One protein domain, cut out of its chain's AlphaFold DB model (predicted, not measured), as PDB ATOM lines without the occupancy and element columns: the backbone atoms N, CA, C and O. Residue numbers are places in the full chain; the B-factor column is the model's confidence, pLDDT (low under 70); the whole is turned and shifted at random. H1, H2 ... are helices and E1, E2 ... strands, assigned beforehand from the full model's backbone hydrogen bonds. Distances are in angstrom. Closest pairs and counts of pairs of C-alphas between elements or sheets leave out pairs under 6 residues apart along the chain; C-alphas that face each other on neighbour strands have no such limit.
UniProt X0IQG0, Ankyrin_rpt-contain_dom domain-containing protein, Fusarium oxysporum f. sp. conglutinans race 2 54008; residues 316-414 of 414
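This is residues 316 to 414 of the 414 residues of the protein "Ankyrin_rpt-contain_dom domain-containing protein" of Fusarium oxysporum f. sp. conglutinans race 2 54008 (UniProt X0IQG0). A small strand hairpin, E1 and E2, covers one side of a helical hairpin, H3 and H4, which makes the middle of the domain. H2, the longest helix, packs on H4 at the side away from the strands, and the short H1 lies off from the other named elements, with the long link of residues 329 to 346 between it and H2. The printed part has 99 residues with four named helices and two named strands, in the order H1, H2, H3, H4, E1, E2; the sheet has the order E1 - E2 and is antiparallel. The class is mixed, helices and strands, with under half of the residues in named elements. The whole is compact, with a radius of gyration of the C-alphas of 12.9 A and spans of 36 by 34 by 23 A.

E1 is residues 400 to 403, 9.9 A long from first to last C-alpha, and E2 is residues 406 to 410, 12.6 A, ending with C-alpha 410 at (28.624, 57.580, 142.390). H3 is residues 372 to 378, 10.2 A, and H4 is residues 382 to 390, 12.0 A. H2 is residues 347 to 357, 15.4 A, starting with C-alpha 347 at (8.438, 66.022, 137.187). H1 is residues 325 to 328, 4.9 A, starting with C-alpha 325 at (32.016, 67.664, 125.505).

E1 and E2 form a hairpin, antiparallel at 155 degrees between their directions, with N 401 and O 409 at 2.9 A and N 409 and O 401 at 3.0 A, within hydrogen-bond range. The closest C-alphas of H4 and E2 are those of Gly 382 and Val 407, 4.4 A apart. The closest of H3 and E2 are those of Val 377 and Arg 409, 6.4 A apart. H4 and E1 are near each other, with 5 pairs of C-alphas within 10 A. H3 and H4, a helical hairpin, touch at a shallow tilt of 27 degrees, opposite ways; their closest C-alphas, Leu 373 and Gly 385, are 5.7 A apart. H2 touches H4 at a shallow tilt of 26 degrees, the same way, with the closest C-alphas, Val 350 and Ile 384, 5.9 A apart. H2 is apart from H3, E1 and E2, and H1 is apart from the other five elements. In H2, H3 and H4 every O i to N i+4 pair is within hydrogen-bond range; H1 is too short for such a pair.

The C-alphas farthest apart, those of Glu 320 and Tyr 345, are 37.6 A apart. The printed part has no cut and ends at Glu 414, the chain's last residue. The links H1 to H2, of 18 residues, and H2 to H3, of 14, are long. Mean pLDDT of the printed part is 83.6; residues 339 to 345, 404 to 408 and 412 to 414 are under 70.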
ATOM      1  N   ASP A 316      22.296  57.239 113.883       87.06
ATOM      2  CA  ASP A 316      22.300  55.840 113.429       87.06
ATOM      3  C   ASP A 316      23.635  55.154 113.711       87.06
ATOM      4  O   ASP A 316      23.674  54.021 114.187       87.06
ATOM      5  N   THR A 317      24.727  55.876 113.471       86.81
ATOM      6  CA  THR A 317      26.094  55.431 113.729       86.81
ATOM      7  C   THR A 317      26.829  56.508 114.506       86.81
ATOM      8  O   THR A 317      26.998  57.628 114.018       86.81
ATOM      9  N   MET A 318      27.274  56.173 115.715       85.25
ATOM     10  CA  MET A 318      28.111  57.062 116.515       85.25
ATOM     11  C   MET A 318      29.548  57.110 115.971       85.25
ATOM     12  O   MET A 318      30.046  56.079 115.517       85.25
ATOM     13  N   PRO A 319      30.248  58.257 116.073       82.44
ATOM     14  CA  PRO A 319      31.678  58.338 115.778       82.44
ATOM     15  C   PRO A 319      32.480  57.323 116.598       82.44
ATOM     16  O   PRO A 319      32.131  57.053 117.749       82.44
ATOM     17  N   GLU A 320      33.560  56.774 116.044       81.50
ATOM     18  CA  GLU A 320      34.478  55.912 116.798       81.50
ATOM     19  C   GLU A 320      35.232  56.708 117.881       81.50
ATOM     20  O   GLU A 320      35.488  57.900 117.723       81.50
ATOM     21  N   GLY A 321      35.581  56.049 118.992       86.06
ATOM     22  CA  GLY A 321      36.299  56.673 120.113       86.06
ATOM     23  C   GLY A 321      35.425  57.507 121.058       86.06
ATOM     24  O   GLY A 321      34.195  57.446 121.006       86.06
ATOM     25  N   ASP A 322      36.059  58.253 121.956       89.12
ATOM     26  CA  ASP A 322      35.374  59.103 122.935       89.12
ATOM     27  C   ASP A 322      34.929  60.421 122.291       89.12
ATOM     28  O   ASP A 322      35.668  61.034 121.519       89.12
ATOM     29  N   LEU A 323      33.714  60.871 122.611       90.44
ATOM     30  CA  LEU A 323      33.218  62.162 122.133       90.44
ATOM     31  C   LEU A 323      33.746  63.297 123.007       90.44
ATOM     32  O   LEU A 323      33.817  63.167 124.229       90.44
ATOM     33  N   SER A 324      34.038  64.445 122.398       91.00
ATOM     34  CA  SER A 324      34.299  65.666 123.163       91.00
ATOM     35  C   SER A 324      33.022  66.179 123.833       91.00
ATOM     36  O   SER A 324      31.907  65.872 123.399       91.00
ATOM     37  N   GLN A 325      33.164  67.027 124.854       87.75
ATOM     38  CA  GLN A 325      32.016  67.664 125.505       87.75
ATOM     39  C   GLN A 325      31.116  68.406 124.500       87.75
ATOM     40  O   GLN A 325      29.897  68.260 124.548       87.75
ATOM     41  N   ALA A 326      31.700  69.133 123.541       86.75
ATOM     42  CA  ALA A 326      30.947  69.870 122.524       86.75
ATOM     43  C   ALA A 326      30.132  68.944 121.601       86.75
ATOM     44  O   ALA A 326      29.000  69.261 121.237       86.75
ATOM     45  N   GLN A 327      30.679  67.775 121.250       87.19
ATOM     46  CA  GLN A 327      29.953  66.756 120.485       87.19
ATOM     47  C   GLN A 327      28.851  66.104 121.327       87.19
ATOM     48  O   GLN A 327      27.746  65.888 120.835       87.19
ATOM     49  N   GLY A 328      29.121  65.843 122.608       88.12
ATOM     50  CA  GLY A 328      28.125  65.340 123.553       88.12
ATOM     51  C   GLY A 328      26.955  66.305 123.749       88.12
ATOM     52  O   GLY A 328      25.807  65.877 123.795       88.12
ATOM     53  N   GLU A 329      27.211  67.613 123.783       87.00
ATOM     54  CA  GLU A 329      26.173  68.645 123.886       87.00
ATOM     55  C   GLU A 329      25.212  68.679 122.692       87.00
ATOM     56  O   GLU A 329      24.116  69.233 122.821       87.00
ATOM     57  N   ALA A 330      25.590  68.120 121.542       88.50
ATOM     58  CA  ALA A 330      24.703  67.975 120.389       88.50
ATOM     59  C   ALA A 330      23.739  66.780 120.522       88.50
ATOM     60  O   ALA A 330      22.804  66.661 119.731       88.50
ATOM     61  N   LEU A 331      23.935  65.910 121.520       92.56
ATOM     62  CA  LEU A 331      23.094  64.740 121.747       92.56
ATOM     63  C   LEU A 331      21.919  65.065 122.685       92.56
ATOM     64  O   LEU A 331      22.127  65.607 123.778       92.56
ATOM     65  N   PRO A 332      20.683  64.667 122.338       93.94
ATOM     66  CA  PRO A 332      19.518  64.808 123.215       93.94
ATOM     67  C   PRO A 332      19.715  64.167 124.595       93.94
ATOM     68  O   PRO A 332      19.327  64.759 125.602       93.94
ATOM     69  N   ILE A 333      20.403  63.017 124.666       93.56
ATOM     70  CA  ILE A 333      20.668  62.306 125.928       93.56
ATOM     71  C   ILE A 333      21.462  63.131 126.943       93.56
ATOM     72  O   ILE A 333      21.362  62.864 128.133       93.56
ATOM     73  N   MET A 334      22.225  64.138 126.515       92.94
ATOM     74  CA  MET A 334      23.019  64.994 127.408       92.94
ATOM     75  C   MET A 334      22.270  66.237 127.896       92.94
ATOM     76  O   MET A 334      22.765  66.945 128.772       92.94
ATOM     77  N   ASN A 335      21.078  66.496 127.353       91.81
ATOM     78  CA  ASN A 335      20.321  67.724 127.583       91.81
ATOM     79  C   ASN A 335      18.952  67.471 128.242       91.81
ATOM     80  O   ASN A 335      18.082  68.327 128.185       91.81
ATOM     81  N   LEU A 336      18.733  66.330 128.907       89.50
ATOM     82  CA  LEU A 336      17.437  65.978 129.526       89.50
ATOM     83  C   LEU A 336      17.073  66.836 130.751       89.50
ATOM     84  O   LEU A 336      15.992  66.683 131.314       89.50
ATOM     85  N   ILE A 337      17.982  67.712 131.178       84.06
ATOM     86  CA  ILE A 337      17.783  68.657 132.274       84.06
ATOM     87  C   ILE A 337      18.194  70.043 131.831       84.06
ATOM     88  O   ILE A 337      19.139  70.210 131.058       84.06
ATOM     89  N   THR A 338      17.573  71.044 132.429       73.62
ATOM     90  CA  THR A 338      17.998  72.425 132.258       73.62
ATOM     91  C   THR A 338      18.859  72.876 133.438       73.62
ATOM     92  O   THR A 338      18.765  72.360 134.554       73.62
ATOM     93  N   SER A 339      19.752  73.839 133.203       64.06
ATOM     94  CA  SER A 339      20.810  74.246 134.143       64.06
ATOM     95  C   SER A 339      20.321  74.886 135.455       64.06
ATOM     96  O   SER A 339      21.146  75.204 136.306       64.06
ATOM     97  N   LEU A 340      19.008  75.085 135.631       61.06
ATOM     98  CA  LEU A 340      18.404  75.799 136.765       61.06
ATOM     99  C   LEU A 340      17.199  75.068 137.393       61.06
ATOM    100  O   LEU A 340      16.524  75.638 138.253       61.06
ATOM    101  N   SER A 341      16.905  73.829 136.988       64.69
ATOM    102  CA  SER A 341      15.735  73.102 137.497       64.69
ATOM    103  C   SER A 341      15.987  72.458 138.858       64.69
ATOM    104  O   SER A 341      16.939  71.700 139.045       64.69
ATOM    105  N   ASN A 342      15.094  72.728 139.816       66.31
ATOM    106  CA  ASN A 342      15.090  72.050 141.110       66.31
ATOM    107  C   ASN A 342      14.517  70.623 140.943       66.31
ATOM    108  O   ASN A 342      13.345  70.502 140.564       66.31
ATOM    109  N   PRO A 343      15.276  69.558 141.278       66.00
ATOM    110  CA  PRO A 343      14.836  68.167 141.137       66.00
ATOM    111  C   PRO A 343      13.482  67.866 141.800       66.00
ATOM    112  O   PRO A 343      12.711  67.059 141.294       66.00
ATOM    113  N   LEU A 344      13.154  68.552 142.903       58.72
ATOM    114  CA  LEU A 344      11.911  68.343 143.657       58.72
ATOM    115  C   LEU A 344      10.643  68.754 142.888       58.72
ATOM    116  O   LEU A 344       9.556  68.262 143.188       58.72
ATOM    117  N   TYR A 345      10.777  69.636 141.895       60.19
ATOM    118  CA  TYR A 345       9.658  70.198 141.131       60.19
ATOM    119  C   TYR A 345       9.732  69.877 139.628       60.19
ATOM    120  O   TYR A 345       8.848  70.272 138.872       60.19
ATOM    121  N   ALA A 346      10.737  69.113 139.190       71.88
ATOM    122  CA  ALA A 346      11.042  68.843 137.784       71.88
ATOM    123  C   ALA A 346      10.388  67.557 137.227       71.88
ATOM    124  O   ALA A 346      10.975  66.861 136.398       71.88
ATOM    125  N   LYS A 347       9.161  67.227 137.659       80.62
ATOM    126  CA  LYS A 347       8.438  66.022 137.187       80.62
ATOM    127  C   LYS A 347       8.277  65.988 135.664       80.62
ATOM    128  O   LYS A 347       8.437  64.940 135.050       80.62
ATOM    129  N   THR A 348       8.033  67.148 135.058       84.06
ATOM    130  CA  THR A 348       7.869  67.283 133.605       84.06
ATOM    131  C   THR A 348       9.135  66.916 132.830       84.06
ATOM    132  O   THR A 348       9.039  66.390 131.726       84.06
ATOM    133  N   GLU A 349      10.320  67.141 133.404       86.44
ATOM    134  CA  GLU A 349      11.591  66.755 132.782       86.44
ATOM    135  C   GLU A 349      11.782  65.240 132.799       86.44
ATOM    136  O   GLU A 349      12.275  64.678 131.829       86.44
ATOM    137  N   VAL A 350      11.336  64.563 133.862       88.75
ATOM    138  CA  VAL A 350      11.349  63.095 133.941       88.75
ATOM    139  C   VAL A 350      10.424  62.491 132.884       88.75
ATOM    140  O   VAL A 350      10.799  61.530 132.213       88.75
ATOM    141  N   ASP A 351       9.235  63.065 132.695       90.12
ATOM    142  CA  ASP A 351       8.296  62.608 131.667       90.12
ATOM    143  C   ASP A 351       8.869  62.803 130.256       90.12
ATOM    144  O   ASP A 351       8.788  61.898 129.423       90.12
ATOM    145  N   ILE A 352       9.528  63.937 129.998       90.75
ATOM    146  CA  ILE A 352      10.261  64.151 128.746       90.75
ATOM    147  C   ILE A 352      11.410  63.168 128.593       90.75
ATOM    148  O   ILE A 352      11.556  62.581 127.524       90.75
ATOM    149  N   ALA A 353      12.210  62.958 129.639       92.50
ATOM    150  CA  ALA A 353      13.321  62.021 129.607       92.50
ATOM    151  C   ALA A 353      12.836  60.623 129.216       92.50
ATOM    152  O   ALA A 353      13.426  60.001 128.341       92.50
ATOM    153  N   LYS A 354      11.704  60.165 129.766       93.31
ATOM    154  CA  LYS A 354      11.081  58.893 129.369       93.31
ATOM    155  C   LYS A 354      10.705  58.871 127.886       93.31
ATOM    156  O   LYS A 354      10.950  57.871 127.217       93.31
ATOM    157  N   LEU A 355      10.121  59.946 127.356       93.62
ATOM    158  CA  LEU A 355       9.760  60.027 125.937       93.62
ATOM    159  C   LEU A 355      10.992  59.998 125.022       93.62
ATOM    160  O   LEU A 355      10.996  59.264 124.035       93.62
ATOM    161  N   VAL A 356      12.034  60.758 125.360       94.19
ATOM    162  CA  VAL A 356      13.274  60.841 124.575       94.19
ATOM    163  C   VAL A 356      14.054  59.525 124.650       94.19
ATOM    164  O   VAL A 356      14.452  58.996 123.613       94.19
ATOM    165  N   CYS A 357      14.203  58.935 125.842       94.50
ATOM    166  CA  CYS A 357      14.922  57.674 126.051       94.50
ATOM    167  C   CYS A 357      14.332  56.504 125.261       94.50
ATOM    168  O   CYS A 357      15.088  55.670 124.779       94.50
ATOM    169  N   ARG A 358      13.018  56.461 125.012       93.81
ATOM    170  CA  ARG A 358      12.417  55.432 124.138       93.81
ATOM    171  C   ARG A 358      12.983  55.409 122.714       93.81
ATOM    172  O   ARG A 358      12.853  54.394 122.040       93.81
ATOM    173  N   LYS A 359      13.559  56.518 122.242       92.81
ATOM    174  CA  LYS A 359      14.142  56.652 120.898       92.81
ATOM    175  C   LYS A 359      15.675  56.626 120.892       92.81
ATOM    176  O   LYS A 359      16.265  56.689 119.816       92.81
ATOM    177  N   ILE A 360      16.320  56.555 122.054       93.88
ATOM    178  CA  ILE A 360      17.782  56.493 122.163       93.88
ATOM    179  C   ILE A 360      18.246  55.044 121.986       93.88
ATOM    180  O   ILE A 360      17.603  54.117 122.472       93.88
ATOM    181  N   ARG A 361      19.379  54.849 121.303       91.81
ATOM    182  CA  ARG A 361      20.005  53.533 121.100       91.81
ATOM    183  C   ARG A 361      21.323  53.417 121.870       91.81
ATOM    184  O   ARG A 361      21.592  52.397 122.499       91.81
ATOM    185  N   HIS A 362      22.130  54.474 121.877       93.06
ATOM    186  CA  HIS A 362      23.505  54.470 122.377       93.06
ATOM    187  C   HIS A 362      23.640  55.110 123.771       93.06
ATOM    188  O   HIS A 362      24.332  56.111 123.953       93.06
ATOM    189  N   PHE A 363      23.030  54.507 124.795       92.06
ATOM    190  CA  PHE A 363      23.039  55.035 126.175       92.06
ATOM    191  C   PHE A 363      24.416  55.119 126.841       92.06
ATOM    192  O   PHE A 363      24.624  55.922 127.748       92.06
ATOM    193  N   ASN A 364      25.349  54.264 126.421       91.44
ATOM    194  CA  ASN A 364      26.638  54.070 127.089       91.44
ATOM    195  C   ASN A 364      27.807  54.709 126.331       91.44
ATOM    196  O   ASN A 364      28.960  54.373 126.596       91.44
ATOM    197  N   LYS A 365      27.532  55.598 125.368       92.56
ATOM    198  CA  LYS A 365      28.587  56.293 124.629       92.56
ATOM    199  C   LYS A 365      29.395  57.172 125.584       92.56
ATOM    200  O   LYS A 365      28.818  57.982 126.300       92.56
ATOM    201  N   VAL A 366      30.712  57.005 125.593       91.94
ATOM    202  CA  VAL A 366      31.606  57.799 126.438       91.94
ATOM    203  C   VAL A 366      31.761  59.196 125.844       91.94
ATOM    204  O   VAL A 366      32.022  59.364 124.649       91.94
ATOM    205  N   ILE A 367      31.557  60.193 126.696       91.44
ATOM    206  CA  ILE A 367      31.659  61.618 126.408       91.44
ATOM    207  C   ILE A 367      32.608  62.176 127.460       91.44
ATOM    208  O   ILE A 367      32.335  62.034 128.646       91.44
ATOM    209  N   ASP A 368      33.733  62.749 127.035       90.25
ATOM    210  CA  ASP A 368      34.739  63.349 127.922       90.25
ATOM    211  C   ASP A 368      35.107  62.441 129.124       90.25
ATOM    212  O   ASP A 368      35.114  62.847 130.285       90.25
ATOM    213  N   GLY A 369      35.338  61.152 128.837       88.94
ATOM    214  CA  GLY A 369      35.729  60.133 129.819       88.94
ATOM    215  C   GLY A 369      34.594  59.523 130.655       88.94
ATOM    216  O   GLY A 369      34.845  58.598 131.429       88.94
ATOM    217  N   HIS A 370      33.344  59.972 130.498       91.44
ATOM    218  CA  HIS A 370      32.210  59.489 131.294       91.44
ATOM    219  C   HIS A 370      30.969  59.160 130.449       91.44
ATOM    220  O   HIS A 370      30.745  59.706 129.373       91.44
ATOM    221  N   THR A 371      30.121  58.246 130.928       92.56
ATOM    222  CA  THR A 371      28.840  57.936 130.269       92.56
ATOM    223  C   THR A 371      27.750  58.944 130.671       92.56
ATOM    224  O   THR A 371      27.820  59.515 131.763       92.56
ATOM    225  N   PRO A 372      26.690  59.141 129.862       92.38
ATOM    226  CA  PRO A 372      25.579  60.041 130.183       92.38
ATOM    227  C   PRO A 372      24.980  59.824 131.579       92.38
ATOM    228  O   PRO A 372      24.689  60.789 132.288       92.38
ATOM    229  N   LEU A 373      24.860  58.566 132.020       92.25
ATOM    230  CA  LEU A 373      24.356  58.217 133.350       92.25
ATOM    231  C   LEU A 373      25.187  58.853 134.476       92.25
ATOM    232  O   LEU A 373      24.619  59.390 135.429       92.25
ATOM    233  N   TRP A 374      26.517  58.858 134.349       91.75
ATOM    234  CA  TRP A 374      27.411  59.463 135.337       91.75
ATOM    235  C   TRP A 374      27.125  60.961 135.522       91.75
ATOM    236  O   TRP A 374      27.062  61.443 136.655       91.75
ATOM    237  N   TYR A 375      26.872  61.695 134.432       89.50
ATOM    238  CA  TYR A 375      26.600  63.134 134.488       89.50
ATOM    239  C   TYR A 375      25.317  63.458 135.255       89.50
ATOM    240  O   TYR A 375      25.305  64.393 136.061       89.50
ATOM    241  N   TYR A 376      24.241  62.695 135.043       89.12
ATOM    242  CA  TYR A 376      22.976  62.920 135.751       89.12
ATOM    243  C   TYR A 376      23.085  62.592 137.236       89.12
ATOM    244  O   TYR A 376      22.620  63.372 138.070       89.12
ATOM    245  N   VAL A 377      23.772  61.501 137.577       87.94
ATOM    246  CA  VAL A 377      24.021  61.135 138.975       87.94
ATOM    247  C   VAL A 377      24.876  62.197 139.671       87.94
ATOM    248  O   VAL A 377      24.517  62.653 140.757       87.94
ATOM    249  N   ARG A 378      25.948  62.676 139.024       87.56
ATOM    250  CA  ARG A 378      26.805  63.751 139.551       87.56
ATOM    251  C   ARG A 378      26.039  65.051 139.801       87.56
ATOM    252  O   ARG A 378      26.328  65.757 140.762       87.56
ATOM    253  N   LYS A 379      25.059  65.366 138.953       86.00
ATOM    254  CA  LYS A 379      24.184  66.540 139.103       86.00
ATOM    255  C   LYS A 379      23.037  66.327 140.104       86.00
ATOM    256  O   LYS A 379      22.194  67.208 140.249       86.00
ATOM    257  N   GLY A 380      22.979  65.181 140.787       85.12
ATOM    258  CA  GLY A 380      21.938  64.864 141.770       85.12
ATOM    259  C   GLY A 380      20.581  64.501 141.156       85.12
ATOM    260  O   GLY A 380      19.578  64.470 141.864       85.12
ATOM    261  N   ARG A 381      20.533  64.216 139.850       85.69
ATOM    262  CA  ARG A 381      19.326  63.852 139.092       85.69
ATOM    263  C   ARG A 381      19.184  62.345 138.964       85.69
ATOM    264  O   ARG A 381      19.193  61.784 137.869       85.69
ATOM    265  N   GLY A 382      19.090  61.671 140.109       84.94
ATOM    266  CA  GLY A 382      18.914  60.220 140.131       84.94
ATOM    267  C   GLY A 382      17.546  59.754 139.645       84.94
ATOM    268  O   GLY A 382      17.444  58.630 139.181       84.94
ATOM    269  N   ASP A 383      16.532  60.616 139.682       86.06
ATOM    270  CA  ASP A 383      15.240  60.412 139.021       86.06
ATOM    271  C   ASP A 383      15.410  60.151 137.515       86.06
ATOM    272  O   ASP A 383      14.906  59.163 136.990       86.06
ATOM    273  N   ILE A 384      16.191  60.988 136.830       88.62
ATOM    274  CA  ILE A 384      16.536  60.788 135.417       88.62
ATOM    275  C   ILE A 384      17.541  59.648 135.260       88.62
ATOM    276  O   ILE A 384      17.413  58.854 134.335       88.62
ATOM    277  N   GLY A 385      18.497  59.507 136.182       89.50
ATOM    278  CA  GLY A 385      19.420  58.371 136.199       89.50
ATOM    279  C   GLY A 385      18.700  57.016 136.177       89.50
ATOM    280  O   GLY A 385      19.075  56.146 135.396       89.50
ATOM    281  N   LEU A 386      17.626  56.861 136.959       88.69
ATOM    282  CA  LEU A 386      16.769  55.670 136.941       88.69
ATOM    283  C   LEU A 386      16.114  55.467 135.573       88.69
ATOM    284  O   LEU A 386      16.184  54.367 135.038       88.69
ATOM    285  N   VAL A 387      15.575  56.527 134.964       91.56
ATOM    286  CA  VAL A 387      15.004  56.450 133.607       91.56
ATOM    287  C   VAL A 387      16.043  55.966 132.593       91.56
ATOM    288  O   VAL A 387      15.723  55.126 131.754       91.56
ATOM    289  N   LEU A 388      17.290  56.448 132.657       92.12
ATOM    290  CA  LEU A 388      18.357  55.961 131.776       92.12
ATOM    291  C   LEU A 388      18.637  54.466 131.998       92.12
ATOM    292  O   LEU A 388      18.796  53.731 131.025       92.12
ATOM    293  N   ILE A 389      18.693  54.012 133.252       90.94
ATOM    294  CA  ILE A 389      18.947  52.604 133.597       90.94
ATOM    295  C   ILE A 389      17.812  51.709 133.090       90.94
ATOM    296  O   ILE A 389      18.081  50.698 132.445       90.94
ATOM    297  N   GLU A 390      16.556  52.112 133.302       91.25
ATOM    298  CA  GLU A 390      15.360  51.408 132.812       91.25
ATOM    299  C   GLU A 390      15.378  51.197 131.290       91.25
ATOM    300  O   GLU A 390      14.838  50.206 130.802       91.25
ATOM    301  N   HIS A 391      16.009  52.106 130.539       92.19
ATOM    302  CA  HIS A 391      16.062  52.063 129.075       92.19
ATOM    303  C   HIS A 391      17.384  51.503 128.511       92.19
ATOM    304  O   HIS A 391      17.527  51.420 127.293       92.19
ATOM    305  N   GLY A 392      18.331  51.069 129.359       90.00
ATOM    306  CA  GLY A 392      19.531  50.337 128.925       90.00
ATOM    307  C   GLY A 392      20.888  50.983 129.234       90.00
ATOM    308  O   GLY A 392      21.920  50.508 128.746       90.00
ATOM    309  N   ALA A 393      20.941  52.042 130.047       91.94
ATOM    310  CA  ALA A 393      22.213  52.549 130.564       91.94
ATOM    311  C   ALA A 393      22.827  51.573 131.581       91.94
ATOM    312  O   ALA A 393      22.143  51.059 132.463       91.94
ATOM    313  N   CYS A 394      24.133  51.328 131.480       90.88
ATOM    314  CA  CYS A 394      24.857  50.388 132.325       90.88
ATOM    315  C   CYS A 394      25.460  51.104 133.550       90.88
ATOM    316  O   CYS A 394      26.416  51.871 133.388       90.88
ATOM    317  N   PRO A 395      25.000  50.819 134.786       88.38
ATOM    318  CA  PRO A 395      25.543  51.452 135.992       88.38
ATOM    319  C   PRO A 395      27.029  51.160 136.210       88.38
ATOM    320  O   PRO A 395      27.772  52.034 136.648       88.38
ATOM    321  N   LYS A 396      27.485  49.954 135.840       86.94
ATOM    322  CA  LYS A 396      28.891  49.545 135.982       86.94
ATOM    323  C   LYS A 396      29.829  50.410 135.143       86.94
ATOM    324  O   LYS A 396      30.840  50.862 135.657       86.94
ATOM    325  N   LEU A 397      29.473  50.687 133.885       86.69
ATOM    326  CA  LEU A 397      30.263  51.566 133.009       86.69
ATOM    327  C   LEU A 397      30.259  53.022 133.490       86.69
ATOM    328  O   LEU A 397      31.172  53.780 133.186       86.69
ATOM    329  N   ALA A 398      29.223  53.420 134.227       84.56
ATOM    330  CA  ALA A 398      29.107  54.748 134.810       84.56
ATOM    331  C   ALA A 398      29.773  54.875 136.191       84.56
ATOM    332  O   ALA A 398      29.752  55.968 136.745       84.56
ATOM    333  N   ASN A 399      30.327  53.801 136.770       85.88
ATOM    334  CA  ASN A 399      30.758  53.756 138.176       85.88
ATOM    335  C   ASN A 399      29.651  54.213 139.146       85.88
ATOM    336  O   ASN A 399      29.871  55.028 140.043       85.88
ATOM    337  N   VAL A 400      28.433  53.707 138.937       83.06
ATOM    338  CA  VAL A 400      27.232  54.054 139.705       83.06
ATOM    339  C   VAL A 400      26.691  52.822 140.435       83.06
ATOM    340  O   VAL A 400      26.462  51.779 139.822       83.06
ATOM    341  N   GLU A 401      26.433  52.961 141.736       81.38
ATOM    342  CA  GLU A 401      25.737  51.965 142.559       81.38
ATOM    343  C   GLU A 401      24.226  52.244 142.540       81.38
ATOM    344  O   GLU A 401      23.784  53.368 142.805       81.38
ATOM    345  N   VAL A 402      23.431  51.216 142.236       76.56
ATOM    346  CA  VAL A 402      21.960  51.261 142.258       76.56
ATOM    347  C   VAL A 402      21.483  50.461 143.466       76.56
ATOM    348  O   VAL A 402      21.846  49.295 143.605       76.56
ATOM    349  N   ARG A 403      20.682  51.078 144.340       75.19
ATOM    350  CA  ARG A 403      20.031  50.404 145.474       75.19
ATOM    351  C   ARG A 403      18.547  50.252 145.186       75.19
ATOM    352  O   ARG A 403      17.980  51.141 144.560       75.19
ATOM    353  N   GLU A 404      17.958  49.161 145.677       57.62
ATOM    354  CA  GLU A 404      16.647  48.625 145.270       57.62
ATOM    355  C   GLU A 404      15.503  49.658 145.205       57.62
ATOM    356  O   GLU A 404      14.637  49.495 144.357       57.62
ATOM    357  N   ASP A 405      15.558  50.768 145.961       55.56
ATOM    358  CA  ASP A 405      14.497  51.791 145.979       55.56
ATOM    359  C   ASP A 405      14.965  53.265 145.898       55.56
ATOM    360  O   ASP A 405      14.175  54.177 146.151       55.56
ATOM    361  N   THR A 406      16.242  53.571 145.604       64.56
ATOM    362  CA  THR A 406      16.723  54.975 145.683       64.56
ATOM    363  C   THR A 406      17.711  55.407 144.602       64.56
ATOM    364  O   THR A 406      18.420  54.606 144.000       64.56
ATOM    365  N   VAL A 407      17.732  56.735 144.399       62.12
ATOM    366  CA  VAL A 407      18.649  57.541 143.572       62.12
ATOM    367  C   VAL A 407      20.036  56.885 143.459       62.12
ATOM    368  O   VAL A 407      20.692  56.705 144.492       62.12
ATOM    369  N   PRO A 408      20.514  56.578 142.237       67.50
ATOM    370  CA  PRO A 408      21.839  56.005 142.042       67.50
ATOM    371  C   PRO A 408      22.919  56.932 142.623       67.50
ATOM    372  O   PRO A 408      22.794  58.154 142.525       67.50
ATOM    373  N   ARG A 409      23.967  56.379 143.245       72.25
ATOM    374  CA  ARG A 409      25.100  57.151 143.804       72.25
ATOM    375  C   ARG A 409      26.387  56.834 143.048       72.25
ATOM    376  O   ARG A 409      26.573  55.707 142.600       72.25
ATOM    377  N   LEU A 410      27.278  57.820 142.919       75.81
ATOM    378  CA  LEU A 410      28.624  57.580 142.390       75.81
ATOM    379  C   LEU A 410      29.412  56.708 143.371       75.81
ATOM    380  O   LEU A 410      29.413  56.976 144.574       75.81
ATOM    381  N   ILE A 411      30.098  55.700 142.841       73.81
ATOM    382  CA  ILE A 411      31.079  54.916 143.585       73.81
ATOM    383  C   ILE A 411      32.319  55.801 143.753       73.81
ATOM    384  O   ILE A 411      32.792  56.399 142.783       73.81
ATOM    385  N   ALA A 412      32.824  55.931 144.980       57.34
ATOM    386  CA  ALA A 412      34.113  56.571 145.207       57.34
ATOM    387  C   ALA A 412      35.188  55.729 144.506       57.34
ATOM    388  O   ALA A 412      35.323  54.544 144.799       57.34
ATOM    389  N   LEU A 413      35.898  56.323 143.547       49.19
ATOM    390  CA  LEU A 413      37.109  55.716 143.004       49.19
ATOM    391  C   LEU A 413      38.163  55.774 144.120       49.19
ATOM    392  O   LEU A 413      38.457  56.872 144.596       49.19
ATOM    393  N   GLU A 414      38.635  54.609 144.573       33.59
ATOM    394  CA  GLU A 414      39.820  54.494 145.439       33.59
ATOM    395  C   GLU A 414      41.090  54.963 144.722       33.59
ATOM    396  O   GLU A 414      41.220  54.693 143.502       33.59
TER     397      GLU A 414